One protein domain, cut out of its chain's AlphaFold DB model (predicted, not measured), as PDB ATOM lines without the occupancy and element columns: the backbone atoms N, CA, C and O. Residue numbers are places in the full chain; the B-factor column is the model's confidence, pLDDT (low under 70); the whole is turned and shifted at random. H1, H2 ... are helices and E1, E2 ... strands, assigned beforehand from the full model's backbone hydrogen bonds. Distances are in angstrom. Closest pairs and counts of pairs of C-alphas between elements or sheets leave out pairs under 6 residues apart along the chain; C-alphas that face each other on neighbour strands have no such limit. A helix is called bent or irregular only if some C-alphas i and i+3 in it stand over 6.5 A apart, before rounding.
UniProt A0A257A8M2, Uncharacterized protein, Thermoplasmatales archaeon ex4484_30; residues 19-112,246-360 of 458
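What this domain is: This is residues 19 to 112 and 246 to 360 of the 458 residues of an uncharacterized protein of Thermoplasmatales archaeon ex4484_30 (UniProt A0A257A8M2). A small parallel sheet of four strands, E1 to E4, is the middle of three layers, with helices H1, H3 and H5 on one face and the long helix H7 across from them on the other. H4 packs on H3, H6 packs on H7, and residues 20 to 26 stick out. The printed part has 209 residues with seven named helices and four named strands, in the order H1 H2 E1 H3 E2 H4 E3 H5 E4 H6 H7; the sheet's order is E1 E2 E3 E4. The class is mixed, helices and strands, with 98 residues, under half, in named elements. The whole is compact, with a radius of gyration of the C-alphas of 17.4 A and spans of 51 by 38 by 37 A.

Where its parts are: After residues 19 to 35, with no named element, H1 is residues 36 to 49, 19.9 A long, from C-alpha 36 at (552.143, 541.052, 378.384). H2 is residues 61 to 64, E1 74 to 79 at 16.6 A, H3 82 to 97 at 18.0 A, and E2 101 to 107 at 17.9 A. H3 is irregular: C-alphas 92 and 95 are 8.2 A apart. H4 is residues 250 to 256, E3 261 to 265, H5 279 to 290 at 15.4 A, E4 295 to 297, and H6 301 to 307. H7, residues 342 to 358, is 24.4 A long and ends with C-alpha 358 at (567.338, 524.986, 400.549).

How they stand to each other: The neighbour strands are parallel, with N 78 and O 105 at 2.8 A between E1 and E2, N 263 and O 104 at 2.8 A between E2 and E3, and N 264 and O 296 at 2.9 A between E3 and E4. E1, H3, E2 and E3, H5, E4 are strand-helix-strand units, parallel neighbour strands with a helix between, with right-handed crossovers. H3 lies over E1 and E2 at a height over the sheet of 9.7 A; H5 lies over E3 and E4 at 9.0 A. On the opposite face H7 lies over E2 and E3 at 8.7 A. H1 touches H3 at a steep tilt of 65 degrees, closest at the C-alphas of Ile 39 and Val 89, 5.5 A. H4 touches H3, closest at C-alphas 91 and 253, 3.7 A. H6 touches H7, about perpendicular at 75 degrees, closest at C-alphas 303 and 348, 4.9 A. H2 is close to but not clearly touching H1, with C-alphas 49 and 61 at 6.2 A. Every O i to N i+4 pair is within hydrogen-bond range in H1, H4, H5, H6 and H7, and 8 of 12 in H3; H2 is too short for such a pair.

The domain as a whole: The C-alphas farthest apart, of Ser 57 and Glu 327, are 52.6 A apart. Residues 113 to 245 are not printed; C-alphas 112 and 246 are 6.6 A apart across the cut. The links H1 to H2, E3 to H5 and H6 to H7 are long. The mean pLDDT of the printed part is 95.6, and no printed residue is under 70.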
ATOM      1  N   TYR A  19     538.233 537.257 387.552       93.94
ATOM      2  CA  TYR A  19     537.336 537.134 388.693       93.94
ATOM      3  C   TYR A  19     537.261 535.671 389.121       93.94
ATOM      4  O   TYR A  19     537.036 534.794 388.285       93.94
ATOM      5  N   ASP A  20     537.441 535.417 390.413       91.56
ATOM      6  CA  ASP A  20     537.218 534.113 391.014       91.56
ATOM      7  C   ASP A  20     535.858 534.095 391.716       91.56
ATOM      8  O   ASP A  20     535.634 534.788 392.710       91.56
ATOM      9  N   ALA A  21     534.941 533.285 391.193       91.31
ATOM     10  CA  ALA A  21     533.588 533.186 391.722       91.31
ATOM     11  C   ALA A  21     533.525 532.474 393.082       91.31
ATOM     12  O   ALA A  21     532.567 532.697 393.821       91.31
ATOM     13  N   GLU A  22     534.512 531.633 393.417       89.38
ATOM     14  CA  GLU A  22     534.524 530.893 394.682       89.38
ATOM     15  C   GLU A  22     534.916 531.797 395.855       89.38
ATOM     16  O   GLU A  22     534.198 531.858 396.854       89.38
ATOM     17  N   SER A  23     536.012 532.550 395.724       88.31
ATOM     18  CA  SER A  23     536.413 533.531 396.741       88.31
ATOM     19  C   SER A  23     535.660 534.863 396.642       88.31
ATOM     20  O   SER A  23     535.634 535.627 397.606       88.31
ATOM     21  N   GLY A  24     535.044 535.158 395.494       92.88
ATOM     22  CA  GLY A  24     534.399 536.438 395.207       92.88
ATOM     23  C   GLY A  24     535.383 537.583 394.939       92.88
ATOM     24  O   GLY A  24     534.960 538.740 394.872       92.88
ATOM     25  N   HIS A  25     536.677 537.289 394.801       91.81
ATOM     26  CA  HIS A  25     537.716 538.277 394.527       91.81
ATOM     27  C   HIS A  25     537.891 538.521 393.025       91.81
ATOM     28  O   HIS A  25     537.728 537.625 392.200       91.81
ATOM     29  N   GLY A  26     538.268 539.746 392.667       93.62
ATOM     30  CA  GLY A  26     538.637 540.120 391.306       93.62
ATOM     31  C   GLY A  26     539.933 540.916 391.287       93.62
ATOM     32  O   GLY A  26     540.318 541.502 392.301       93.62
ATOM     33  N   SER A  27     540.591 540.931 390.134       94.94
ATOM     34  CA  SER A  27     541.732 541.803 389.868       94.94
ATOM     35  C   SER A  27     541.314 542.938 388.938       94.94
ATOM     36  O   SER A  27     540.588 542.717 387.968       94.94
ATOM     37  N   ASP A  28     541.850 544.135 389.180       93.31
ATOM     38  CA  ASP A  28     541.793 545.241 388.221       93.31
ATOM     39  C   ASP A  28     542.528 544.882 386.910       93.31
ATOM     40  O   ASP A  28     543.202 543.851 386.809       93.31
ATOM     41  N   GLY A  29     542.429 545.753 385.902       94.50
ATOM     42  CA  GLY A  29     543.110 545.605 384.612       94.50
ATOM     43  C   GLY A  29     542.284 544.865 383.556       94.50
ATOM     44  O   GLY A  29     541.062 544.772 383.658       94.50
ATOM     45  N   ILE A  30     542.953 544.390 382.503       94.69
ATOM     46  CA  ILE A  30     542.330 543.707 381.361       94.69
ATOM     47  C   ILE A  30     543.042 542.378 381.140       94.69
ATOM     48  O   ILE A  30     544.269 542.344 381.020       94.69
ATOM     49  N   TYR A  31     542.261 541.304 381.043       95.12
ATOM     50  CA  TYR A  31     542.785 539.990 380.705       95.12
ATOM     51  C   TYR A  31     543.149 539.952 379.222       95.12
ATOM     52  O   TYR A  31     542.281 540.016 378.358       95.12
ATOM     53  N   ASP A  32     544.436 539.825 378.932       95.25
ATOM     54  CA  ASP A  32     544.997 539.796 377.579       95.25
ATOM     55  C   ASP A  32     545.387 538.373 377.155       95.25
ATOM     56  O   ASP A  32     546.355 538.148 376.425       95.25
ATOM     57  N   HIS A  33     544.631 537.385 377.643       93.56
ATOM     58  CA  HIS A  33     544.801 535.983 377.274       93.56
ATOM     59  C   HIS A  33     546.225 535.469 377.548       93.56
ATOM     60  O   HIS A  33     546.844 534.855 376.678       93.56
ATOM     61  N   ARG A  34     546.743 535.712 378.763       94.06
ATOM     62  CA  ARG A  34     548.126 535.383 379.180       94.06
ATOM     63  C   ARG A  34     549.199 536.140 378.382       94.06
ATOM     64  O   ARG A  34     550.264 535.591 378.120       94.06
ATOM     65  N   GLY A  35     548.891 537.367 377.973       95.94
ATOM     66  CA  GLY A  35     549.813 538.247 377.267       95.94
ATOM     67  C   GLY A  35     550.696 539.055 378.205       95.94
ATOM     68  O   GLY A  35     550.901 538.692 379.365       95.94
ATOM     69  N   GLU A  36     551.217 540.162 377.686       97.31
ATOM     70  CA  GLU A  36     552.143 541.052 378.384       97.31
ATOM     71  C   GLU A  36     551.634 541.491 379.764       97.31
ATOM     72  O   GLU A  36     552.389 541.417 380.728       97.31
ATOM     73  N   ASN A  37     550.356 541.860 379.909       97.50
ATOM     74  CA  ASN A  37     549.779 542.280 381.190       97.50
ATOM     75  C   ASN A  37     549.762 541.133 382.205       97.50
ATOM     76  O   ASN A  37     550.077 541.332 383.379       97.50
ATOM     77  N   CYS A  38     549.406 539.921 381.771       97.75
ATOM     78  CA  CYS A  38     549.429 538.747 382.642       97.75
ATOM     79  C   CYS A  38     550.857 538.359 383.050       97.75
ATOM     80  O   CYS A  38     551.081 537.991 384.203       97.75
ATOM     81  N   ILE A  39     551.817 538.436 382.122       98.56
ATOM     82  CA  ILE A  39     553.230 538.133 382.389       98.56
ATOM     83  C   ILE A  39     553.809 539.170 383.363       98.56
ATOM     84  O   ILE A  39     554.471 538.802 384.334       98.56
ATOM     85  N   LEU A  40     553.505 540.452 383.150       98.19
ATOM     86  CA  LEU A  40     553.888 541.558 384.028       98.19
ATOM     87  C   LEU A  40     553.326 541.378 385.445       98.19
ATOM     88  O   LEU A  40     554.054 541.519 386.425       98.19
ATOM     89  N   ALA A  41     552.048 541.006 385.557       98.00
ATOM     90  CA  ALA A  41     551.422 540.720 386.843       98.00
ATOM     91  C   ALA A  41     552.103 539.541 387.559       98.00
ATOM     92  O   ALA A  41     552.362 539.619 388.758       98.00
ATOM     93  N   LEU A  42     552.459 538.473 386.833       98.44
ATOM     94  CA  LEU A  42     553.198 537.348 387.411       98.44
ATOM     95  C   LEU A  42     554.594 537.770 387.896       98.44
ATOM     96  O   LEU A  42     555.000 537.362 388.985       98.44
ATOM     97  N   ARG A  43     555.312 538.619 387.147       98.69
ATOM     98  CA  ARG A  43     556.583 539.207 387.609       98.69
ATOM     99  C   ARG A  43     556.384 539.932 388.943       98.69
ATOM    100  O   ARG A  43     557.163 539.710 389.868       98.69
ATOM    101  N   ASP A  44     555.344 540.752 389.064       98.44
ATOM    102  CA  ASP A  44     555.085 541.520 390.287       98.44
ATOM    103  C   ASP A  44     554.746 540.628 391.480       98.44
ATOM    104  O   ASP A  44     555.226 540.875 392.585       98.44
ATOM    105  N   VAL A  45     554.012 539.535 391.264       98.06
ATOM    106  CA  VAL A  45     553.758 538.528 392.305       98.06
ATOM    107  C   VAL A  45     555.063 537.872 392.775       98.06
ATOM    108  O   VAL A  45     555.262 537.686 393.979       98.06
ATOM    109  N   ILE A  46     555.988 537.567 391.862       98.56
ATOM    110  CA  ILE A  46     557.304 537.013 392.221       98.56
ATOM    111  C   ILE A  46     558.115 538.041 393.020       98.56
ATOM    112  O   ILE A  46     558.698 537.702 394.049       98.56
ATOM    113  N   LEU A  47     558.118 539.309 392.605       98.75
ATOM    114  CA  LEU A  47     558.819 540.378 393.319       98.75
ATOM    115  C   LEU A  47     558.192 540.683 394.690       98.75
ATOM    116  O   LEU A  47     558.922 540.947 395.644       98.75
ATOM    117  N   TYR A  48     556.868 540.595 394.831       98.50
ATOM    118  CA  TYR A  48     556.183 540.666 396.125       98.50
ATOM    119  C   TYR A  48     556.622 539.522 397.048       98.50
ATOM    120  O   TYR A  48     557.015 539.757 398.190       98.50
ATOM    121  N   SER A  49     556.664 538.295 396.520       97.88
ATOM    122  CA  SER A  49     557.143 537.103 397.239       97.88
ATOM    123  C   SER A  49     558.610 537.242 397.678       97.88
ATOM    124  O   SER A  49     559.003 536.812 398.764       97.88
ATOM    125  N   ALA A  50     559.422 537.922 396.867       98.12
ATOM    126  CA  ALA A  50     560.811 538.257 397.166       98.12
ATOM    127  C   ALA A  50     560.979 539.440 398.149       98.12
ATOM    128  O   ALA A  50     562.110 539.879 398.390       98.12
ATOM    129  N   GLY A  51     559.880 540.000 398.674       97.50
ATOM    130  CA  GLY A  51     559.885 541.161 399.570       97.50
ATOM    131  C   GLY A  51     560.299 542.471 398.887       97.50
ATOM    132  O   GLY A  51     560.763 543.399 399.550       97.50
ATOM    133  N   LYS A  52     560.212 542.549 397.553       98.12
ATOM    134  CA  LYS A  52     560.635 543.714 396.748       98.12
ATOM    135  C   LYS A  52     559.504 544.651 396.379       98.12
ATOM    136  O   LYS A  52     559.765 545.824 396.124       98.12
ATOM    137  N   LEU A  53     558.277 544.146 396.366       98.19
ATOM    138  CA  LEU A  53     557.072 544.936 396.166       98.19
ATOM    139  C   LEU A  53     556.156 544.832 397.382       98.19
ATOM    140  O   LEU A  53     556.251 543.897 398.178       98.19
ATOM    141  N   ALA A  54     555.273 545.816 397.496       97.62
ATOM    142  CA  ALA A  54     554.198 545.850 398.471       97.62
ATOM    143  C   ALA A  54     552.847 545.607 397.785       97.62
ATOM    144  O   ALA A  54     552.702 545.840 396.584       97.62
ATOM    145  N   ASP A  55     551.863 545.156 398.557       94.00
ATOM    146  CA  ASP A  55     550.473 545.039 398.126       94.00
ATOM    147  C   ASP A  55     549.786 546.418 398.017       94.00
ATOM    148  O   ASP A  55     550.380 547.472 398.264       94.00
ATOM    149  N   SER A  56     548.495 546.431 397.671       90.44
ATOM    150  CA  SER A  56     547.713 547.670 397.552       90.44
ATOM    151  C   SER A  56     547.521 548.426 398.876       90.44
ATOM    152  O   SER A  56     547.170 549.606 398.859       90.44
ATOM    153  N   SER A  57     547.775 547.785 400.021       94.88
ATOM    154  CA  SER A  57     547.789 548.411 401.351       94.88
ATOM    155  C   SER A  57     549.173 548.938 401.742       94.88
ATOM    156  O   SER A  57     549.341 549.443 402.854       94.88
ATOM    157  N   GLY A  58     550.159 548.838 400.847       96.94
ATOM    158  CA  GLY A  58     551.533 549.252 401.093       96.94
ATOM    159  C   GLY A  58     552.311 548.294 401.992       96.94
ATOM    160  O   GLY A  58     553.323 548.720 402.541       96.94
ATOM    161  N   LYS A  59     551.858 547.040 402.144       97.81
ATOM    162  CA  LYS A  59     552.524 546.029 402.974       97.81
ATOM    163  C   LYS A  59     553.355 545.051 402.157       97.81
ATOM    164  O   LYS A  59     552.888 544.575 401.125       97.81
ATOM    165  N   THR A  60     554.547 544.695 402.625       97.19
ATOM    166  CA  THR A  60     555.321 543.576 402.054       97.19
ATOM    167  C   THR A  60     554.827 542.230 402.586       97.19
ATOM    168  O   THR A  60     554.068 542.164 403.556       97.19
ATOM    169  N   ILE A  61     555.281 541.130 401.978       96.88
ATOM    170  CA  ILE A  61     554.953 539.777 402.446       96.88
ATOM    171  C   ILE A  61     555.370 539.531 403.911       96.88
ATOM    172  O   ILE A  61     554.641 538.869 404.645       96.88
ATOM    173  N   ASP A  62     556.477 540.127 404.366       96.69
ATOM    174  CA  ASP A  62     556.975 540.016 405.750       96.69
ATOM    175  C   ASP A  62     556.098 540.743 406.774       96.69
ATOM    176  O   ASP A  62     556.099 540.412 407.956       96.69
ATOM    177  N   GLU A  63     555.357 541.760 406.337       96.25
ATOM    178  CA  GLU A  63     554.419 542.493 407.190       96.25
ATOM    179  C   GLU A  63     553.041 541.820 407.237       96.25
ATOM    180  O   GLU A  63     552.232 542.114 408.123       96.25
ATOM    181  N   VAL A  64     552.758 540.939 406.272       95.50
ATOM    182  CA  VAL A  64     551.523 540.150 406.193       95.50
ATOM    183  C   VAL A  64     551.671 538.818 406.928       95.50
ATOM    184  O   VAL A  64     550.740 538.399 407.618       95.50
ATOM    185  N   LEU A  65     552.818 538.150 406.795       93.50
ATOM    186  CA  LEU A  65     553.078 536.843 407.395       93.50
ATOM    187  C   LEU A  65     553.827 536.970 408.725       93.50
ATOM    188  O   LEU A  65     554.709 537.800 408.896       93.50
ATOM    189  N   HIS A  66     553.501 536.100 409.681       88.56
ATOM    190  CA  HIS A  66     554.143 536.080 411.004       88.56
ATOM    191  C   HIS A  66     555.278 535.049 411.115       88.56
ATOM    192  O   HIS A  66     555.713 534.728 412.224       88.56
ATOM    193  N   MET A  67     555.743 534.509 409.988       89.31
ATOM    194  CA  MET A  67     556.859 533.567 409.911       89.31
ATOM    195  C   MET A  67     557.974 534.102 409.006       89.31
ATOM    196  O   MET A  67     557.695 534.904 408.115       89.31
ATOM    197  N   PRO A  68     559.228 533.654 409.196       91.12
ATOM    198  CA  PRO A  68     560.315 533.990 408.284       91.12
ATOM    199  C   PRO A  68     560.026 533.515 406.856       91.12
ATOM    200  O   PRO A  68     559.710 532.345 406.645       91.12
ATOM    201  N   VAL A  69     560.186 534.408 405.878       94.31
ATOM    202  CA  VAL A  69     559.994 534.104 404.455       94.31
ATOM    203  C   VAL A  69     561.342 533.814 403.789       94.31
ATOM    204  O   VAL A  69     562.310 534.564 403.924       94.31
ATOM    205  N   LEU A  70     561.418 532.720 403.026       95.75
ATOM    206  CA  LEU A  70     562.592 532.382 402.216       95.75
ATOM    207  C   LEU A  70     562.534 533.091 400.853       95.75
ATOM    208  O   LEU A  70     562.229 532.480 399.831       95.75
ATOM    209  N   HIS A  71     562.860 534.384 400.814       96.88
ATOM    210  CA  HIS A  71     562.759 535.206 399.593       96.88
ATOM    211  C   HIS A  71     563.614 534.734 398.402       96.88
ATOM    212  O   HIS A  71     563.412 535.191 397.282       96.88
ATOM    213  N   ASN A  72     564.597 533.863 398.637       96.12
ATOM    214  CA  ASN A  72     565.494 533.310 397.621       96.12
ATOM    215  C   ASN A  72     565.193 531.844 397.265       96.12
ATOM    216  O   ASN A  72     566.034 531.194 396.638       96.12
ATOM    217  N   ASN A  73     564.027 531.335 397.678       97.38
ATOM    218  CA  ASN A  73     563.519 529.999 397.383       97.38
ATOM    219  C   ASN A  73     562.091 530.079 396.821       97.38
ATOM    220  O   ASN A  73     561.145 529.540 397.391       97.38
ATOM    221  N   ILE A  74     561.931 530.812 395.715       98.31
ATOM    222  CA  ILE A  74     560.645 530.939 395.026       98.31
ATOM    223  C   ILE A  74     560.583 529.924 393.888       98.31
ATOM    224  O   ILE A  74     561.506 529.827 393.071       98.31
ATOM    225  N   GLY A  75     559.469 529.201 393.823       98.19
ATOM    226  CA  GLY A  75     559.132 528.289 392.741       98.19
ATOM    227  C   GLY A  75     557.806 528.633 392.083       98.19
ATOM    228  O   GLY A  75     556.920 529.196 392.723       98.19
ATOM    229  N   LEU A  76     557.658 528.266 390.811       98.31
ATOM    230  CA  LEU A  76     556.408 528.419 390.068       98.31
ATOM    231  C   LEU A  76     555.882 527.054 389.626       98.31
ATOM    232  O   LEU A  76     556.582 526.324 388.928       98.31
ATOM    233  N   LEU A  77     554.637 526.734 389.976       97.31
ATOM    234  CA  LEU A  77     553.904 525.620 389.377       97.31
ATOM    235  C   LEU A  77     553.025 526.156 388.243       97.31
ATOM    236  O   LEU A  77     552.088 526.917 388.480       97.31
ATOM    237  N   GLY A  78     553.308 525.737 387.013       95.81
ATOM    238  CA  GLY A  78     552.497 526.032 385.840       95.81
ATOM    239  C   GLY A  78     551.805 524.774 385.323       95.81
ATOM    240  O   GLY A  78     552.460 523.890 384.778       95.81
ATOM    241  N   ALA A  79     550.482 524.704 385.467       92.69
ATOM    242  CA  ALA A  79     549.659 523.613 384.946       92.69
ATOM    243  C   ALA A  79     549.037 523.986 383.597       92.69
ATOM    244  O   ALA A  79     548.529 525.103 383.441       92.69
ATOM    245  N   SER A  80     549.024 523.057 382.634       93.00
ATOM    246  CA  SER A  80     548.474 523.308 381.296       93.00
ATOM    247  C   SER A  80     549.101 524.572 380.677       93.00
ATOM    248  O   SER A  80     550.311 524.779 380.771       93.00
ATOM    249  N   ASN A  81     548.309 525.476 380.092       92.06
ATOM    250  CA  ASN A  81     548.791 526.777 379.598       92.06
ATOM    251  C   ASN A  81     549.508 527.633 380.657       92.06
ATOM    252  O   ASN A  81     550.299 528.507 380.305       92.06
ATOM    253  N   GLY A  82     549.262 527.393 381.949       94.81
ATOM    254  CA  GLY A  82     550.020 528.006 383.039       94.81
ATOM    255  C   GLY A  82     551.515 527.678 382.973       94.81
ATOM    256  O   GLY A  82     552.343 528.483 383.384       94.81
ATOM    257  N   GLY A  83     551.883 526.538 382.390       96.06
ATOM    258  CA  GLY A  83     553.273 526.160 382.164       96.06
ATOM    259  C   GLY A  83     554.003 526.974 381.101       96.06
ATOM    260  O   GLY A  83     555.230 526.990 381.119       96.06
ATOM    261  N   ASN A  84     553.285 527.658 380.204       97.81
ATOM    262  CA  ASN A  84     553.895 528.567 379.231       97.81
ATOM    263  C   ASN A  84     554.267 529.902 379.880       97.81
ATOM    264  O   ASN A  84     555.398 530.363 379.751       97.81
ATOM    265  N   ILE A  85     553.343 530.490 380.643       98.06
ATOM    266  CA  ILE A  85     553.536 531.825 381.228       98.06
ATOM    267  C   ILE A  85     554.638 531.867 382.299       98.06
ATOM    268  O   ILE A  85     555.340 532.870 382.409       98.06
ATOM    269  N   VAL A  86     554.857 530.779 383.046       98.19
ATOM    270  CA  VAL A  86     555.960 530.696 384.027       98.19
ATOM    271  C   VAL A  86     557.343 530.678 383.356       98.19
ATOM    272  O   VAL A  86     558.306 531.216 383.903       98.19
ATOM    273  N   VAL A  87     557.446 530.125 382.143       98.69
ATOM    274  CA  VAL A  87     558.671 530.208 381.332       98.69
ATOM    275  C   VAL A  87     558.776 531.594 380.694       98.69
ATOM    276  O   VAL A  87     559.837 532.208 380.762       98.69
ATOM    277  N   ALA A  88     557.669 532.137 380.177       98.69
ATOM    278  CA  ALA A  88     557.627 533.466 379.566       98.69
ATOM    279  C   ALA A  88     558.087 534.578 380.517       98.69
ATOM    280  O   ALA A  88     558.918 535.403 380.147       98.69
ATOM    281  N   VAL A  89     557.613 534.582 381.768       98.81
ATOM    282  CA  VAL A  89     558.040 535.584 382.759       98.81
ATOM    283  C   VAL A  89     559.536 535.475 383.066       98.81
ATOM    284  O   VAL A  89     560.204 536.489 383.256       98.81
ATOM    285  N   SER A  90     560.084 534.259 383.050       98.62
ATOM    286  CA  SER A  90     561.513 534.017 383.266       98.62
ATOM    287  C   SER A  90     562.346 534.493 382.075       98.62
ATOM    288  O   SER A  90     563.391 535.111 382.265       98.62
ATOM    289  N   ALA A  91     561.865 534.265 380.853       98.62
ATOM    290  CA  ALA A  91     562.513 534.723 379.631       98.62
ATOM    291  C   ALA A  91     562.478 536.249 379.486       98.62
ATOM    292  O   ALA A  91     563.495 536.851 379.168       98.62
ATOM    293  N   LEU A  92     561.347 536.895 379.772       98.62
ATOM    294  CA  LEU A  92     561.171 538.331 379.529       98.62
ATOM    295  C   LEU A  92     561.652 539.211 380.690       98.62
ATOM    296  O   LEU A  92     562.190 540.292 380.460       98.62
ATOM    297  N   TYR A  93     561.497 538.746 381.933       98.75
ATOM    298  CA  TYR A  93     561.801 539.525 383.141       98.75
ATOM    299  C   TYR A  93     562.866 538.883 384.035       98.75
ATOM    300  O   TYR A  93     563.121 539.370 385.136       98.75
ATOM    301  N   GLY A  94     563.542 537.821 383.587       98.31
ATOM    302  CA  GLY A  94     564.453 537.051 384.438       98.31
ATOM    303  C   GLY A  94     565.580 537.859 385.087       98.31
ATOM    304  O   GLY A  94     565.964 537.556 386.212       98.31
ATOM    305  N   ASN A  95     566.044 538.948 384.465       97.94
ATOM    306  CA  ASN A  95     567.045 539.841 385.065       97.94
ATOM    307  C   ASN A  95     566.566 540.518 386.364       97.94
ATOM    308  O   ASN A  95     567.386 540.808 387.232       97.94
ATOM    309  N   GLU A  96     565.259 540.747 386.515       98.50
ATOM    310  CA  GLU A  96     564.656 541.273 387.747       98.50
ATOM    311  C   GLU A  96     564.436 540.168 388.795       98.50
ATOM    312  O   GLU A  96     564.436 540.432 389.998       98.50
ATOM    313  N   LEU A  97     564.260 538.925 388.338       98.62
ATOM    314  CA  LEU A  97     563.874 537.775 389.164       98.62
ATOM    315  C   LEU A  97     565.070 536.930 389.630       98.62
ATOM    316  O   LEU A  97     564.951 536.132 390.568       98.62
ATOM    317  N   LYS A  98     566.228 537.102 388.985       97.69
ATOM    318  CA  LYS A  98     567.476 536.410 389.298       97.69
ATOM    319  C   LYS A  98     567.872 536.644 390.753       97.69
ATOM    320  O   LYS A  98     567.968 537.774 391.223       97.69
ATOM    321  N   GLY A  99     568.159 535.552 391.457       96.31
ATOM    322  CA  GLY A  99     568.436 535.575 392.893       96.31
ATOM    323  C   GLY A  99     567.224 535.244 393.770       96.31
ATOM    324  O   GLY A  99     567.425 534.948 394.948       96.31
ATOM    325  N   TYR A 100     566.011 535.233 393.205       98.06
ATOM    326  CA  TYR A 100     564.767 534.941 393.926       98.06
ATOM    327  C   TYR A 100     564.047 533.710 393.370       98.06
ATOM    328  O   TYR A 100     563.794 532.759 394.110       98.06
ATOM    329  N   LEU A 101     563.769 533.710 392.060       98.69
ATOM    330  CA  LEU A 101     563.179 532.574 391.355       98.69
ATOM    331  C   LEU A 101     564.233 531.476 391.160       98.69
ATOM    332  O   LEU A 101     565.346 531.747 390.703       98.69
ATOM    333  N   ARG A 102     563.890 530.242 391.535       98.38
ATOM    334  CA  ARG A 102     564.824 529.106 391.551       98.38
ATOM    335  C   ARG A 102     564.380 527.920 390.731       98.38
ATOM    336  O   ARG A 102     565.227 527.226 390.171       98.38
ATOM    337  N   TYR A 103     563.079 527.678 390.655       98.69
ATOM    338  CA  TYR A 103     562.581 526.531 389.922       98.69
ATOM    339  C   TYR A 103     561.205 526.742 389.313       98.69
ATOM    340  O   TYR A 103     560.391 527.534 389.789       98.69
ATOM    341  N   ILE A 104     560.955 525.974 388.262       98.69
ATOM    342  CA  ILE A 104     559.663 525.859 387.605       98.69
ATOM    343  C   ILE A 104     559.264 524.390 387.581       98.69
ATOM    344  O   ILE A 104     560.044 523.529 387.181       98.69
ATOM    345  N   VAL A 105     558.024 524.122 387.969       98.56
ATOM    346  CA  VAL A 105     557.359 522.835 387.798       98.56
ATOM    347  C   VAL A 105     556.292 523.003 386.720       98.56
ATOM    348  O   VAL A 105     555.371 523.804 386.869       98.56
ATOM    349  N   GLN A 106     556.415 522.273 385.616       97.81
ATOM    350  CA  GLN A 106     555.442 522.264 384.524       97.81
ATOM    351  C   GLN A 106     554.624 520.980 384.585       97.81
ATOM    352  O   GLN A 106     555.192 519.895 384.518       97.81
ATOM    353  N   TRP A 107     553.304 521.097 384.684       95.88
ATOM    354  CA  TRP A 107     552.401 519.949 384.688       95.88
ATOM    355  C   TRP A 107     551.647 519.855 383.365       95.88
ATOM    356  O   TRP A 107     550.773 520.683 383.086       95.88
ATOM    357  N   GLU A 108     552.041 518.865 382.554       89.81
ATOM    358  CA  GLU A 108     551.441 518.529 381.254       89.81
ATOM    359  C   GLU A 108     551.203 519.743 380.339       89.81
ATOM    360  O   GLU A 108     550.203 519.883 379.636       89.81
ATOM    361  N   SER A 109     552.149 520.671 380.359       94.94
ATOM    362  CA  SER A 109     552.018 521.956 379.688       94.94
ATOM    363  C   SER A 109     552.053 521.799 378.161       94.94
ATOM    364  O   SER A 109     552.971 521.160 377.640       94.94
ATOM    365  N   PRO A 110     551.121 522.410 377.406       94.94
ATOM    366  CA  PRO A 110     551.170 522.431 375.955       94.94
ATOM    367  C   PRO A 110     552.183 523.481 375.485       94.94
ATOM    368  O   PRO A 110     551.842 524.624 375.191       94.94
ATOM    369  N   VAL A 111     553.460 523.102 375.487       96.19
ATOM    370  CA  VAL A 111     554.586 524.043 375.361       96.19
ATOM    371  C   VAL A 111     554.773 524.669 373.975       96.19
ATOM    372  O   VAL A 111     555.548 525.613 373.839       96.19
ATOM    373  N   SER A 112     554.066 524.173 372.959       96.94
ATOM    374  CA  SER A 112     554.027 524.724 371.600       96.94
ATOM    375  C   SER A 112     552.583 524.928 371.143       96.94
ATOM    376  O   SER A 112     551.661 524.274 371.636       96.94
ATOM    377  N   ALA A 246     556.377 528.044 375.363       97.56
ATOM    378  CA  ALA A 246     557.594 527.815 376.142       97.56
ATOM    379  C   ALA A 246     558.751 527.215 375.325       97.56
ATOM    380  O   ALA A 246     559.903 527.519 375.626       97.56
ATOM    381  N   VAL A 247     558.478 526.419 374.277       97.19
ATOM    382  CA  VAL A 247     559.532 525.781 373.458       97.19
ATOM    383  C   VAL A 247     560.544 526.758 372.865       97.19
ATOM    384  O   VAL A 247     561.655 526.344 372.563       97.19
ATOM    385  N   ARG A 248     560.199 528.043 372.721       96.56
ATOM    386  CA  ARG A 248     561.089 529.084 372.179       96.56
ATOM    387  C   ARG A 248     561.719 529.977 373.247       96.56
ATOM    388  O   ARG A 248     562.470 530.873 372.896       96.56
ATOM    389  N   MET A 249     561.415 529.751 374.524       98.25
ATOM    390  CA  MET A 249     561.749 530.675 375.613       98.25
ATOM    391  C   MET A 249     562.705 530.088 376.662       98.25
ATOM    392  O   MET A 249     563.159 530.818 377.541       98.25
ATOM    393  N   TYR A 250     563.041 528.793 376.593       98.50
ATOM    394  CA  TYR A 250     563.946 528.164 377.566       98.50
ATOM    395  C   TYR A 250     565.360 528.761 377.547       98.50
ATOM    396  O   TYR A 250     565.904 529.041 378.614       98.50
ATOM    397  N   ASP A 251     565.921 529.027 376.364       98.00
ATOM    398  CA  ASP A 251     567.262 529.616 376.242       98.00
ATOM    399  C   ASP A 251     567.322 531.018 376.861       98.00
ATOM    400  O   ASP A 251     568.227 531.304 377.645       98.00
ATOM    401  N   ASP A 252     566.328 531.868 376.589       98.50
ATOM    402  CA  ASP A 252     566.246 533.215 377.165       98.50
ATOM    403  C   ASP A 252     566.004 533.174 378.681       98.50
ATOM    404  O   ASP A 252     566.618 533.934 379.435       98.50
ATOM    405  N   ALA A 253     565.157 532.253 379.157       98.50
ATOM    406  CA  ALA A 253     564.942 532.043 380.586       98.50
ATOM    407  C   ALA A 253     566.246 531.643 381.295       98.50
ATOM    408  O   ALA A 253     566.566 532.199 382.349       98.50
ATOM    409  N   MET A 254     567.030 530.740 380.702       98.19
ATOM    410  CA  MET A 254     568.319 530.307 381.247       98.19
ATOM    411  C   MET A 254     569.413 531.369 381.110       98.19
ATOM    412  O   MET A 254     570.244 531.509 382.007       98.19
ATOM    413  N   ALA A 255     569.411 532.165 380.041       98.19
ATOM    414  CA  ALA A 255     570.332 533.286 379.890       98.19
ATOM    415  C   ALA A 255     570.106 534.345 380.983       98.19
ATOM    416  O   ALA A 255     571.065 534.846 381.579       98.19
ATOM    417  N   ASN A 256     568.840 534.643 381.290       98.31
ATOM    418  CA  ASN A 256     568.468 535.640 382.290       98.31
ATOM    419  C   ASN A 256     568.537 535.102 383.732       98.31
ATOM    420  O   ASN A 256     568.888 535.853 384.647       98.31
ATOM    421  N   ILE A 257     568.284 533.805 383.953       98.25
ATOM    422  CA  ILE A 257     568.373 533.135 385.262       98.25
ATOM    423  C   ILE A 257     569.200 531.833 385.143       98.25
ATOM    424  O   ILE A 257     568.642 530.738 385.099       98.25
ATOM    425  N   PRO A 258     570.548 531.906 385.136       95.69
ATOM    426  CA  PRO A 258     571.407 530.734 384.894       95.69
ATOM    427  C   PRO A 258     571.293 529.596 385.922       95.69
ATOM    428  O   PRO A 258     571.694 528.458 385.667       95.69
ATOM    429  N   ASP A 259     570.783 529.891 387.117       93.69
ATOM    430  CA  ASP A 259     570.547 528.926 388.187       93.69
ATOM    431  C   ASP A 259     569.099 528.401 388.243       93.69
ATOM    432  O   ASP A 259     568.776 527.638 389.152       93.69
ATOM    433  N   LEU A 260     568.253 528.737 387.259       98.25
ATOM    434  CA  LEU A 260     566.878 528.240 387.150       98.25
ATOM    435  C   LEU A 260     566.839 526.741 386.837       98.25
ATOM    436  O   LEU A 260     567.614 526.244 386.012       98.25
ATOM    437  N   ARG A 261     565.970 526.002 387.540       98.25
ATOM    438  CA  ARG A 261     565.807 524.544 387.402       98.25
ATOM    439  C   ARG A 261     564.392 524.165 386.974       98.25
ATOM    440  O   ARG A 261     563.429 524.810 387.376       98.25
ATOM    441  N   GLY A 262     564.270 523.088 386.204       98.25
ATOM    442  CA  GLY A 262     562.990 522.579 385.716       98.25
ATOM    443  C   GLY A 262     562.579 521.265 386.379       98.25
ATOM    444  O   GLY A 262     563.406 520.402 386.661       98.25
ATOM    445  N   MET A 263     561.283 521.056 386.564       98.75
ATOM    446  CA  MET A 263     560.707 519.721 386.692       98.75
ATOM    447  C   MET A 263     559.499 519.622 385.767       98.75
ATOM    448  O   MET A 263     558.638 520.499 385.770       98.75
ATOM    449  N   VAL A 264     559.435 518.557 384.973       98.44
ATOM    450  CA  VAL A 264     558.308 518.284 384.079       98.44
ATOM    451  C   VAL A 264     557.510 517.133 384.669       98.44
ATOM    452  O   VAL A 264     558.044 516.052 384.905       98.44
ATOM    453  N   LEU A 265     556.236 517.362 384.939       97.88
ATOM    454  CA  LEU A 265     555.342 516.351 385.478       97.88
ATOM    455  C   LEU A 265     554.557 515.701 384.346       97.88
ATOM    456  O   LEU A 265     554.007 516.396 383.489       97.88
ATOM    457  N   ALA A 266     554.528 514.373 384.366       96.50
ATOM    458  CA  ALA A 266     553.922 513.549 383.334       96.50
ATOM    459  C   ALA A 266     553.138 512.403 383.974       96.50
ATOM    460  O   ALA A 266     553.724 511.606 384.716       96.50
ATOM    461  N   SER A 267     551.855 512.286 383.643       95.00
ATOM    462  CA  SER A 267     551.044 511.105 383.937       95.00
ATOM    463  C   SER A 267     551.024 510.143 382.738       95.00
ATOM    464  O   SER A 267     551.604 510.415 381.674       95.00
ATOM    465  N   VAL A 268     550.426 508.962 382.904       94.12
ATOM    466  CA  VAL A 268     550.269 508.001 381.802       94.12
ATOM    467  C   VAL A 268     549.257 508.535 380.785       94.12
ATOM    468  O   VAL A 268     549.468 508.371 379.580       94.12
ATOM    469  N   LYS A 269     548.212 509.239 381.222       89.88
ATOM    470  CA  LYS A 269     547.178 509.822 380.373       89.88
ATOM    471  C   LYS A 269     547.229 511.346 380.398       89.88
ATOM    472  O   LYS A 269     546.789 511.990 381.338       89.88
ATOM    473  N   ASP A 270     547.621 511.920 379.272       86.31
ATOM    474  CA  ASP A 270     547.741 513.370 379.177       86.31
ATOM    475  C   ASP A 270     546.374 514.075 379.111       86.31
ATOM    476  O   ASP A 270     545.427 513.592 378.481       86.31
ATOM    477  N   HIS A 271     546.280 515.265 379.708       81.62
ATOM    478  CA  HIS A 271     545.041 516.051 379.744       81.62
ATOM    479  C   HIS A 271     544.783 516.886 378.474       81.62
ATOM    480  O   HIS A 271     543.639 517.268 378.207       81.62
ATOM    481  N   VAL A 272     545.825 517.213 377.695       78.19
ATOM    482  CA  VAL A 272     545.743 518.086 376.497       78.19
ATOM    483  C   VAL A 272     546.226 517.442 375.208       78.19
ATOM    484  O   VAL A 272     546.191 518.101 374.176       78.19
ATOM    485  N   GLN A 273     546.650 516.181 375.221       85.94
ATOM    486  CA  GLN A 273     547.076 515.505 373.998       85.94
ATOM    487  C   GLN A 273     546.667 514.032 373.984       85.94
ATOM    488  O   GLN A 273     546.227 513.492 374.996       85.94
ATOM    489  N   SER A 274     546.782 513.377 372.828       88.69
ATOM    490  CA  SER A 274     546.630 511.911 372.737       88.69
ATOM    491  C   SER A 274     547.781 511.201 372.020       88.69
ATOM    492  O   SER A 274     547.779 509.976 371.895       88.69
ATOM    493  N   ALA A 275     548.780 511.951 371.545       92.81
ATOM    494  CA  ALA A 275     549.913 511.389 370.826       92.81
ATOM    495  C   ALA A 275     550.743 510.459 371.740       92.81
ATOM    496  O   ALA A 275     551.215 510.880 372.800       92.81
ATOM    497  N   PRO A 276     550.978 509.195 371.343       91.69
ATOM    498  CA  PRO A 276     551.519 508.166 372.236       91.69
ATOM    499  C   PRO A 276     552.956 508.424 372.707       91.69
ATOM    500  O   PRO A 276     553.383 507.853 373.706       91.69
ATOM    501  N   ASP A 277     553.706 509.253 371.982       95.06
ATOM    502  CA  ASP A 277     555.091 509.650 372.243       95.06
ATOM    503  C   ASP A 277     555.224 510.927 373.089       95.06
ATOM    504  O   ASP A 277     556.317 511.482 373.189       95.06
ATOM    505  N   LYS A 278     554.123 511.405 373.685       95.25
ATOM    506  CA  LYS A 278     554.088 512.519 374.647       95.25
ATOM    507  C   LYS A 278     554.911 513.755 374.227       95.25
ATOM    508  O   LYS A 278     555.677 514.270 375.046       95.25
ATOM    509  N   PRO A 279     554.740 514.300 373.000       96.38
ATOM    510  CA  PRO A 279     555.568 515.393 372.484       96.38
ATOM    511  C   PRO A 279     555.612 516.622 373.393       96.38
ATOM    512  O   PRO A 279     556.648 517.260 373.471       96.38
ATOM    513  N   HIS A 280     554.544 516.928 374.129       94.62
ATOM    514  CA  HIS A 280     554.518 518.045 375.079       94.62
ATOM    515  C   HIS A 280     555.486 517.881 376.267       94.62
ATOM    516  O   HIS A 280     556.245 518.804 376.559       94.62
ATOM    517  N   ILE A 281     555.546 516.694 376.890       97.19
ATOM    518  CA  ILE A 281     556.540 516.373 377.930       97.19
ATOM    519  C   ILE A 281     557.938 516.388 377.327       97.19
ATOM    520  O   ILE A 281     558.858 516.954 377.915       97.19
ATOM    521  N   ARG A 282     558.095 515.791 376.141       97.62
ATOM    522  CA  ARG A 282     559.390 515.697 375.468       97.62
ATOM    523  C   ARG A 282     559.945 517.066 375.086       97.62
ATOM    524  O   ARG A 282     561.091 517.342 375.401       97.62
ATOM    525  N   GLN A 283     559.140 517.933 374.473       98.19
ATOM    526  CA  GLN A 283     559.536 519.297 374.120       98.19
ATOM    527  C   GLN A 283     559.860 520.131 375.366       98.19
ATOM    528  O   GLN A 283     560.829 520.886 375.352       98.19
ATOM    529  N   ALA A 284     559.095 519.983 376.457       98.06
ATOM    530  CA  ALA A 284     559.398 520.666 377.714       98.06
ATOM    531  C   ALA A 284     560.740 520.198 378.298       98.06
ATOM    532  O   ALA A 284     561.600 521.019 378.610       98.06
ATOM    533  N   PHE A 285     560.946 518.881 378.397       98.56
ATOM    534  CA  PHE A 285     562.189 518.295 378.895       98.56
ATOM    535  C   PHE A 285     563.393 518.676 378.024       98.56
ATOM    536  O   PHE A 285     564.395 519.152 378.555       98.56
ATOM    537  N   ASP A 286     563.289 518.497 376.704       98.31
ATOM    538  CA  ASP A 286     564.351 518.821 375.747       98.31
ATOM    539  C   ASP A 286     564.691 520.314 375.803       98.31
ATOM    540  O   ASP A 286     565.866 520.660 375.754       98.31
ATOM    541  N   GLY A 287     563.694 521.190 375.963       98.12
ATOM    542  CA  GLY A 287     563.893 522.625 376.144       98.12
ATOM    543  C   GLY A 287     564.813 522.940 377.322       98.12
ATOM    544  O   GLY A 287     565.881 523.511 377.134       98.12
ATOM    545  N   TRP A 288     564.466 522.475 378.524       98.25
ATOM    546  CA  TRP A 288     565.322 522.650 379.703       98.25
ATOM    547  C   TRP A 288     566.704 522.003 379.548       98.25
ATOM    548  O   TRP A 288     567.723 522.594 379.908       98.25
ATOM    549  N   ASN A 289     566.741 520.770 379.039       96.94
ATOM    550  CA  ASN A 289     567.960 519.972 378.980       96.94
ATOM    551  C   ASN A 289     568.962 520.528 377.955       96.94
ATOM    552  O   ASN A 289     570.162 520.581 378.231       96.94
ATOM    553  N   ASN A 290     568.480 520.983 376.795       96.94
ATOM    554  CA  ASN A 290     569.309 521.593 375.755       96.94
ATOM    555  C   ASN A 290     569.811 522.983 376.164       96.94
ATOM    556  O   ASN A 290     570.925 523.342 375.792       96.94
ATOM    557  N   SER A 291     569.063 523.710 377.002       96.56
ATOM    558  CA  SER A 291     569.525 524.948 377.645       96.56
ATOM    559  C   SER A 291     570.442 524.700 378.860       96.56
ATOM    560  O   SER A 291     570.723 525.621 379.629       96.56
ATOM    561  N   HIS A 292     570.916 523.462 379.058       93.50
ATOM    562  CA  HIS A 292     571.829 523.049 380.133       93.50
ATOM    563  C   HIS A 292     571.309 523.298 381.562       93.50
ATOM    564  O   HIS A 292     572.094 523.424 382.506       93.50
ATOM    565  N   ALA A 293     569.988 523.344 381.746       96.12
ATOM    566  CA  ALA A 293     569.379 523.409 383.066       96.12
ATOM    567  C   ALA A 293     569.377 522.030 383.741       96.12
ATOM    568  O   ALA A 293     569.299 520.994 383.079       96.12
ATOM    569  N   TRP A 294     569.378 521.996 385.077       97.38
ATOM    570  CA  TRP A 294     568.940 520.788 385.782       97.38
ATOM    571  C   TRP A 294     567.450 520.591 385.495       97.38
ATOM    572  O   TRP A 294     566.660 521.512 385.728       97.38
ATOM    573  N   VAL A 295     567.074 519.412 384.999       98.06
ATOM    574  CA  VAL A 295     565.673 519.056 384.759       98.06
ATOM    575  C   VAL A 295     565.393 517.613 385.129       98.06
ATOM    576  O   VAL A 295     566.199 516.732 384.856       98.06
ATOM    577  N   LYS A 296     564.232 517.346 385.722       97.69
ATOM    578  CA  LYS A 296     563.790 515.987 386.054       97.69
ATOM    579  C   LYS A 296     562.345 515.765 385.624       97.69
ATOM    580  O   LYS A 296     561.542 516.695 385.659       97.69
ATOM    581  N   ILE A 297     562.019 514.535 385.230       98.31
ATOM    582  CA  ILE A 297     560.633 514.124 384.997       98.31
ATOM    583  C   ILE A 297     560.088 513.512 386.285       98.31
ATOM    584  O   ILE A 297     560.630 512.504 386.732       98.31
ATOM    585  N   ASN A 298     559.006 514.071 386.832       98.19
ATOM    586  CA  ASN A 298     558.347 513.640 388.072       98.19
ATOM    587  C   ASN A 298     559.227 513.692 389.354       98.19
ATOM    588  O   ASN A 298     560.460 513.620 389.299       98.19
ATOM    589  N   PRO A 299     558.607 513.835 390.542       97.19
ATOM    590  CA  PRO A 299     559.320 513.761 391.815       97.19
ATOM    591  C   PRO A 299     559.810 512.341 392.118       97.19
ATOM    592  O   PRO A 299     559.365 511.365 391.517       97.19
ATOM    593  N   SER A 300     560.737 512.211 393.068       94.88
ATOM    594  CA  SER A 300     561.183 510.898 393.535       94.88
ATOM    595  C   SER A 300     560.083 510.189 394.342       94.88
ATOM    596  O   SER A 300     559.276 510.848 395.008       94.88
ATOM    597  N   PRO A 301     560.085 508.842 394.386       95.00
ATOM    598  CA  PRO A 301     559.157 508.089 395.225       95.00
ATOM    599  C   PRO A 301     559.248 508.438 396.716       95.00
ATOM    600  O   PRO A 301     558.275 508.252 397.435       95.00
ATOM    601  N   PHE A 302     560.389 508.957 397.184       92.69
ATOM    602  CA  PHE A 302     560.532 509.418 398.565       92.69
ATOM    603  C   PHE A 302     559.528 510.534 398.876       92.69
ATOM    604  O   PHE A 302     558.714 510.371 399.777       92.69
ATOM    605  N   TYR A 303     559.497 511.601 398.073       94.75
ATOM    606  CA  TYR A 303     558.546 512.700 398.283       94.75
ATOM    607  C   TYR A 303     557.096 512.272 398.050       94.75
ATOM    608  O   TYR A 303     556.194 512.816 398.676       94.75
ATOM    609  N   MET A 304     556.856 511.270 397.198       96.12
ATOM    610  CA  MET A 304     555.523 510.679 397.063       96.12
ATOM    611  C   MET A 304     555.054 510.041 398.376       96.12
ATOM    612  O   MET A 304     553.928 510.283 398.799       96.12
ATOM    613  N   VAL A 305     555.916 509.262 399.035       95.00
ATOM    614  CA  VAL A 305     555.609 508.624 400.327       95.00
ATOM    615  C   VAL A 305     555.487 509.650 401.455       95.00
ATOM    616  O   VAL A 305     554.650 509.473 402.334       95.00
ATOM    617  N   GLU A 306     556.272 510.729 401.426       92.69
ATOM    618  CA  GLU A 306     556.115 511.836 402.379       92.69
ATOM    619  C   GLU A 306     554.755 512.533 402.217       92.69
ATOM    620  O   GLU A 306     554.115 512.874 403.210       92.69
ATOM    621  N   VAL A 307     554.282 512.725 400.976       92.62
ATOM    622  CA  VAL A 307     552.958 513.321 400.716       92.62
ATOM    623  C   VAL A 307     551.835 512.391 401.171       92.62
ATOM    624  O   VAL A 307     550.863 512.853 401.770       92.62
ATOM    625  N   ASP A 308     551.952 511.094 400.884       93.44
ATOM    626  CA  ASP A 308     550.990 510.083 401.316       93.44
ATOM    627  C   ASP A 308     551.702 508.762 401.675       93.44
ATOM    628  O   ASP A 308     552.107 507.996 400.788       93.44
ATOM    629  N   PRO A 309     551.805 508.430 402.980       94.62
ATOM    630  CA  PRO A 309     552.450 507.202 403.439       94.62
ATOM    631  C   PRO A 309     551.823 505.907 402.905       94.62
ATOM    632  O   PRO A 309     552.469 504.858 402.954       94.62
ATOM    633  N   SER A 310     550.589 505.940 402.384       95.19
ATOM    634  CA  SER A 310     549.961 504.770 401.750       95.19
ATOM    635  C   SER A 310     550.670 504.332 400.464       95.19
ATOM    636  O   SER A 310     550.522 503.183 400.043       95.19
ATOM    637  N   PHE A 311     551.500 505.197 399.874       95.31
ATOM    638  CA  PHE A 311     552.331 504.867 398.719       95.31
ATOM    639  C   PHE A 311     553.588 504.060 399.074       95.31
ATOM    640  O   PHE A 311     554.291 503.586 398.177       95.31
ATOM    641  N   ALA A 312     553.878 503.852 400.362       94.56
ATOM    642  CA  ALA A 312     555.017 503.051 400.791       94.56
ATOM    643  C   ALA A 312     554.939 501.611 400.244       94.56
ATOM    644  O   ALA A 312     553.945 500.906 400.407       94.56
ATOM    645  N   GLY A 313     556.023 501.152 399.612       89.75
ATOM    646  CA  GLY A 313     556.121 499.802 399.042       89.75
ATOM    647  C   GLY A 313     555.580 499.655 397.617       89.75
ATOM    648  O   GLY A 313     555.649 498.556 397.063       89.75
ATOM    649  N   ARG A 314     555.085 500.736 397.000       93.50
ATOM    650  CA  ARG A 314     554.801 500.759 395.561       93.50
ATOM    651  C   ARG A 314     556.091 500.613 394.755       93.50
ATOM    652  O   ARG A 314     557.067 501.317 394.994       93.50
ATOM    653  N   ASN A 315     556.074 499.706 393.779       91.12
ATOM    654  CA  ASN A 315     557.208 499.438 392.883       91.12
ATOM    655  C   ASN A 315     557.021 500.050 391.485       91.12
ATOM    656  O   ASN A 315     557.860 499.851 390.611       91.12
ATOM    657  N   ASP A 316     555.905 500.739 391.263       94.31
ATOM    658  CA  ASP A 316     555.495 501.344 389.996       94.31
ATOM    659  C   ASP A 316     555.620 502.876 389.987       94.31
ATOM    660  O   ASP A 316     555.388 503.496 388.954       94.31
ATOM    661  N   LEU A 317     556.014 503.491 391.109       95.94
ATOM    662  CA  LEU A 317     556.335 504.917 391.153       95.94
ATOM    663  C   LEU A 317     557.650 505.180 390.398       95.94
ATOM    664  O   LEU A 317     558.669 504.558 390.726       95.94
ATOM    665  N   PRO A 318     557.672 506.107 389.424       95.19
ATOM    666  CA  PRO A 318     558.874 506.377 388.653       95.19
ATOM    667  C   PRO A 318     559.942 507.048 389.526       95.19
ATOM    668  O   PRO A 318     559.665 507.984 390.273       95.19
ATOM    669  N   ASN A 319     561.193 506.605 389.396       92.56
ATOM    670  CA  ASN A 319     562.357 507.274 389.982       92.56
ATOM    671  C   ASN A 319     563.311 507.714 388.870       92.56
ATOM    672  O   ASN A 319     564.385 507.139 388.679       92.56
ATOM    673  N   ASN A 320     562.869 508.690 388.080       94.69
ATOM    674  CA  ASN A 320     563.616 509.143 386.915       94.69
ATOM    675  C   ASN A 320     564.889 509.885 387.336       94.69
ATOM    676  O   ASN A 320     564.887 510.699 388.261       94.69
ATOM    677  N   VAL A 321     565.974 509.627 386.613       91.88
ATOM    678  CA  VAL A 321     567.251 510.321 386.794       91.88
ATOM    679  C   VAL A 321     567.148 511.708 386.154       91.88
ATOM    680  O   VAL A 321     566.649 511.843 385.037       91.88
ATOM    681  N   ALA A 322     567.608 512.750 386.851       94.50
ATOM    682  CA  ALA A 322     567.647 514.094 386.279       94.50
ATOM    683  C   ALA A 322     568.523 514.132 385.011       94.50
ATOM    684  O   ALA A 322     569.462 513.348 384.858       94.50
ATOM    685  N   ASN A 323     568.184 515.021 384.078       96.19
ATOM    686  CA  ASN A 323     568.830 515.215 382.779       96.19
ATOM    687  C   ASN A 323     568.893 513.954 381.895       96.19
ATOM    688  O   ASN A 323     569.606 513.929 380.894       96.19
ATOM    689  N   THR A 324     568.116 512.917 382.222       94.62
ATOM    690  CA  THR A 324     568.048 511.668 381.459       94.62
ATOM    691  C   THR A 324     566.672 511.521 380.822       94.62
ATOM    692  O   THR A 324     565.668 511.372 381.516       94.62
ATOM    693  N   ALA A 325     566.625 511.560 379.490       96.25
ATOM    694  CA  ALA A 325     565.404 511.271 378.747       96.25
ATOM    695  C   ALA A 325     565.053 509.773 378.838       96.25
ATOM    696  O   ALA A 325     565.961 508.936 378.875       96.25
ATOM    697  N   PRO A 326     563.760 509.405 378.799       96.25
ATOM    698  CA  PRO A 326     563.352 508.024 378.579       96.25
ATOM    699  C   PRO A 326     563.932 507.483 377.267       96.25
ATOM    700  O   PRO A 326     563.927 508.174 376.247       96.25
ATOM    701  N   GLU A 327     564.362 506.220 377.261       94.81
ATOM    702  CA  GLU A 327     564.849 505.554 376.040       94.81
ATOM    703  C   GLU A 327     563.774 505.509 374.944       94.81
ATOM    704  O   GLU A 327     564.073 505.573 373.752       94.81
ATOM    705  N   ASN A 328     562.508 505.405 375.354       95.94
ATOM    706  CA  ASN A 328     561.366 505.401 374.461       95.94
ATOM    707  C   ASN A 328     560.179 506.137 375.091       95.94
ATOM    708  O   ASN A 328     559.510 505.615 375.980       95.94
ATOM    709  N   TRP A 329     559.862 507.313 374.552       96.31
ATOM    710  CA  TRP A 329     558.734 508.156 374.967       96.31
ATOM    711  C   TRP A 329     557.345 507.516 374.770       96.31
ATOM    712  O   TRP A 329     556.345 508.055 375.226       96.31
ATOM    713  N   ARG A 330     557.261 506.357 374.102       95.56
ATOM    714  CA  ARG A 330     556.026 505.565 373.963       95.56
ATOM    715  C   ARG A 330     555.857 504.498 375.048       95.56
ATOM    716  O   ARG A 330     554.819 503.846 375.087       95.56
ATOM    717  N   ILE A 331     556.868 504.282 375.894       95.56
ATOM    718  CA  ILE A 331     556.820 503.344 377.023       95.56
ATOM    719  C   ILE A 331     556.746 504.175 378.302       95.56
ATOM    720  O   ILE A 331     557.746 504.713 378.760       95.56
ATOM    721  N   HIS A 332     555.555 504.288 378.884       95.31
ATOM    722  CA  HIS A 332     555.244 505.252 379.951       95.31
ATOM    723  C   HIS A 332     555.743 504.848 381.352       95.31
ATOM    724  O   HIS A 332     555.153 505.235 382.351       95.31
ATOM    725  N   ASN A 333     556.834 504.085 381.460       95.19
ATOM    726  CA  ASN A 333     557.414 503.687 382.755       95.19
ATOM    727  C   ASN A 333     558.034 504.859 383.544       95.19
ATOM    728  O   ASN A 333     558.323 504.720 384.728       95.19
ATOM    729  N   TYR A 334     558.244 505.996 382.883       96.25
ATOM    730  CA  TYR A 334     558.698 507.249 383.478       96.25
ATOM    731  C   TYR A 334     557.540 508.125 383.988       96.25
ATOM    732  O   TYR A 334     557.781 509.121 384.679       96.25
ATOM    733  N   CYS A 335     556.298 507.790 383.631       97.06
ATOM    734  CA  CYS A 335     555.104 508.546 383.986       97.06
ATOM    735  C   CYS A 335     554.562 508.143 385.358       97.06
ATOM    736  O   CYS A 335     554.755 507.018 385.818       97.06
ATOM    737  N   MET A 336     553.847 509.068 385.995       97.31
ATOM    738  CA  MET A 336     553.104 508.787 387.215       97.31
ATOM    739  C   MET A 336     551.872 507.917 386.892       97.31
ATOM    740  O   MET A 336     551.192 508.210 385.906       97.31
ATOM    741  N   PRO A 337     551.571 506.867 387.682       96.38
ATOM    742  CA  PRO A 337     550.369 506.054 387.499       96.38
ATOM    743  C   PRO A 337     549.061 506.845 387.668       96.38
ATOM    744  O   PRO A 337     548.967 507.727 388.517       96.38
ATOM    745  N   GLU A 338     548.026 506.466 386.912       93.44
ATOM    746  CA  GLU A 338     546.718 507.151 386.867       93.44
ATOM    747  C   GLU A 338     545.905 507.085 388.163       93.44
ATOM    748  O   GLU A 338     544.960 507.845 388.355       93.44
ATOM    749  N   ASP A 339     546.222 506.141 389.048       95.25
ATOM    750  CA  ASP A 339     545.564 506.032 390.346       95.25
ATOM    751  C   ASP A 339     546.155 506.995 391.388       95.25
ATOM    752  O   ASP A 339     545.618 507.100 392.492       95.25
ATOM    753  N   ILE A 340     547.224 507.722 391.039       95.44
ATOM    754  CA  ILE A 340     547.801 508.788 391.854       95.44
ATOM    755  C   ILE A 340     547.147 510.127 391.474       95.44
ATOM    756  O   ILE A 340     547.302 510.584 390.343       95.44
ATOM    757  N   PRO A 341     546.477 510.818 392.412       94.31
ATOM    758  CA  PRO A 341     545.912 512.136 392.144       94.31
ATOM    759  C   PRO A 341     546.971 513.190 391.775       94.31
ATOM    760  O   PRO A 341     547.995 513.323 392.452       94.31
ATOM    761  N   ASP A 342     546.668 514.008 390.761       92.75
ATOM    762  CA  ASP A 342     547.546 515.061 390.218       92.75
ATOM    763  C   ASP A 342     548.135 515.995 391.265       92.75
ATOM    764  O   ASP A 342     549.330 516.296 391.292       92.75
ATOM    765  N   ASN A 343     547.284 516.424 392.187       92.62
ATOM    766  CA  ASN A 343     547.642 517.341 393.252       92.62
ATOM    767  C   ASN A 343     548.674 516.760 394.234       92.62
ATOM    768  O   ASN A 343     549.349 517.544 394.900       92.62
ATOM    769  N   LEU A 344     548.800 515.431 394.348       94.50
ATOM    770  CA  LEU A 344     549.761 514.803 395.259       94.50
ATOM    771  C   LEU A 344     551.174 514.810 394.680       94.50
ATOM    772  O   LEU A 344     552.100 515.244 395.361       94.50
ATOM    773  N   TYR A 345     551.359 514.418 393.416       94.94
ATOM    774  CA  TYR A 345     552.698 514.476 392.820       94.94
ATOM    775  C   TYR A 345     553.115 515.893 392.411       94.94
ATOM    776  O   TYR A 345     554.310 516.178 392.372       94.94
ATOM    777  N   GLN A 346     552.171 516.816 392.198       95.62
ATOM    778  CA  GLN A 346     552.485 518.250 392.149       95.62
ATOM    779  C   GLN A 346     553.054 518.749 393.484       95.62
ATOM    780  O   GLN A 346     554.049 519.470 393.486       95.62
ATOM    781  N   LEU A 347     552.474 518.346 394.622       94.94
ATOM    782  CA  LEU A 347     553.002 518.714 395.938       94.94
ATOM    783  C   LEU A 347     554.376 518.077 396.200       94.94
ATOM    784  O   LEU A 347     555.296 518.777 396.611       94.94
ATOM    785  N   ALA A 348     554.542 516.789 395.889       95.94
ATOM    786  CA  ALA A 348     555.828 516.101 396.019       95.94
ATOM    787  C   ALA A 348     556.922 516.756 395.158       95.94
ATOM    788  O   ALA A 348     558.066 516.875 395.592       95.94
ATOM    789  N   ALA A 349     556.572 517.233 393.960       97.38
ATOM    790  CA  ALA A 349     557.469 518.007 393.106       97.38
ATOM    791  C   ALA A 349     557.885 519.334 393.745       97.38
ATOM    792  O   ALA A 349     559.065 519.678 393.725       97.38
ATOM    793  N   ILE A 350     556.936 520.070 394.331       96.31
ATOM    794  CA  ILE A 350     557.227 521.332 395.020       96.31
ATOM    795  C   ILE A 350     558.153 521.086 396.214       96.31
ATOM    796  O   ILE A 350     559.149 521.792 396.340       96.31
ATOM    797  N   TRP A 351     557.878 520.073 397.043       95.56
ATOM    798  CA  TRP A 351     558.753 519.712 398.163       95.56
ATOM    799  C   TRP A 351     560.153 519.317 397.701       95.56
ATOM    800  O   TRP A 351     561.125 519.874 398.204       95.56
ATOM    801  N   GLU A 352     560.273 518.452 396.686       95.88
ATOM    802  CA  GLU A 352     561.590 518.074 396.165       95.88
ATOM    803  C   GLU A 352     562.381 519.292 395.685       95.88
ATOM    804  O   GLU A 352     563.562 519.438 396.005       95.88
ATOM    805  N   MET A 353     561.747 520.180 394.921       97.44
ATOM    806  CA  MET A 353     562.433 521.347 394.376       97.44
ATOM    807  C   MET A 353     562.781 522.371 395.464       97.44
ATOM    808  O   MET A 353     563.894 522.898 395.456       97.44
ATOM    809  N   ALA A 354     561.884 522.614 396.423       96.12
ATOM    810  CA  ALA A 354     562.121 523.521 397.545       96.12
ATOM    811  C   ALA A 354     563.287 523.049 398.431       96.12
ATOM    812  O   ALA A 354     564.160 523.857 398.766       96.12
ATOM    813  N   ASP A 355     563.352 521.753 398.744       94.94
ATOM    814  CA  ASP A 355     564.440 521.162 399.528       94.94
ATOM    815  C   ASP A 355     565.766 521.192 398.768       94.94
ATOM    816  O   ASP A 355     566.811 521.528 399.333       94.94
ATOM    817  N   ARG A 356     565.752 520.902 397.460       94.69
ATOM    818  CA  ARG A 356     566.956 521.006 396.619       94.69
ATOM    819  C   ARG A 356     567.520 522.420 396.607       94.69
ATOM    820  O   ARG A 356     568.740 522.570 396.683       94.69
ATOM    821  N   VAL A 357     566.670 523.449 396.568       95.69
ATOM    822  CA  VAL A 357     567.115 524.840 396.725       95.69
ATOM    823  C   VAL A 357     567.699 525.066 398.113       95.69
ATOM    824  O   VAL A 357     568.823 525.555 398.221       95.69
ATOM    825  N   TYR A 358     566.958 524.706 399.165       94.50
ATOM    826  CA  TYR A 358     567.338 524.986 400.549       94.50
ATOM    827  C   TYR A 358     568.689 524.356 400.915       94.50
ATOM    828  O   TYR A 358     569.559 525.015 401.482       94.50
ATOM    829  N   TYR A 359     568.897 523.097 400.528       91.00
ATOM    830  CA  TYR A 359     570.138 522.364 400.773       91.00
ATOM    831  C   TYR A 359     571.193 522.540 399.671       91.00
ATOM    832  O   TYR A 359     572.278 521.966 399.782       91.00
ATOM    833  N   ASN A 360     570.894 523.304 398.614       89.69
ATOM    834  CA  ASN A 360     571.727 523.467 397.420       89.69
ATOM    835  C   ASN A 360     572.192 522.123 396.813       89.69
ATOM    836  O   ASN A 360     573.382 521.889 396.586       89.69
TER     837      ASN A 360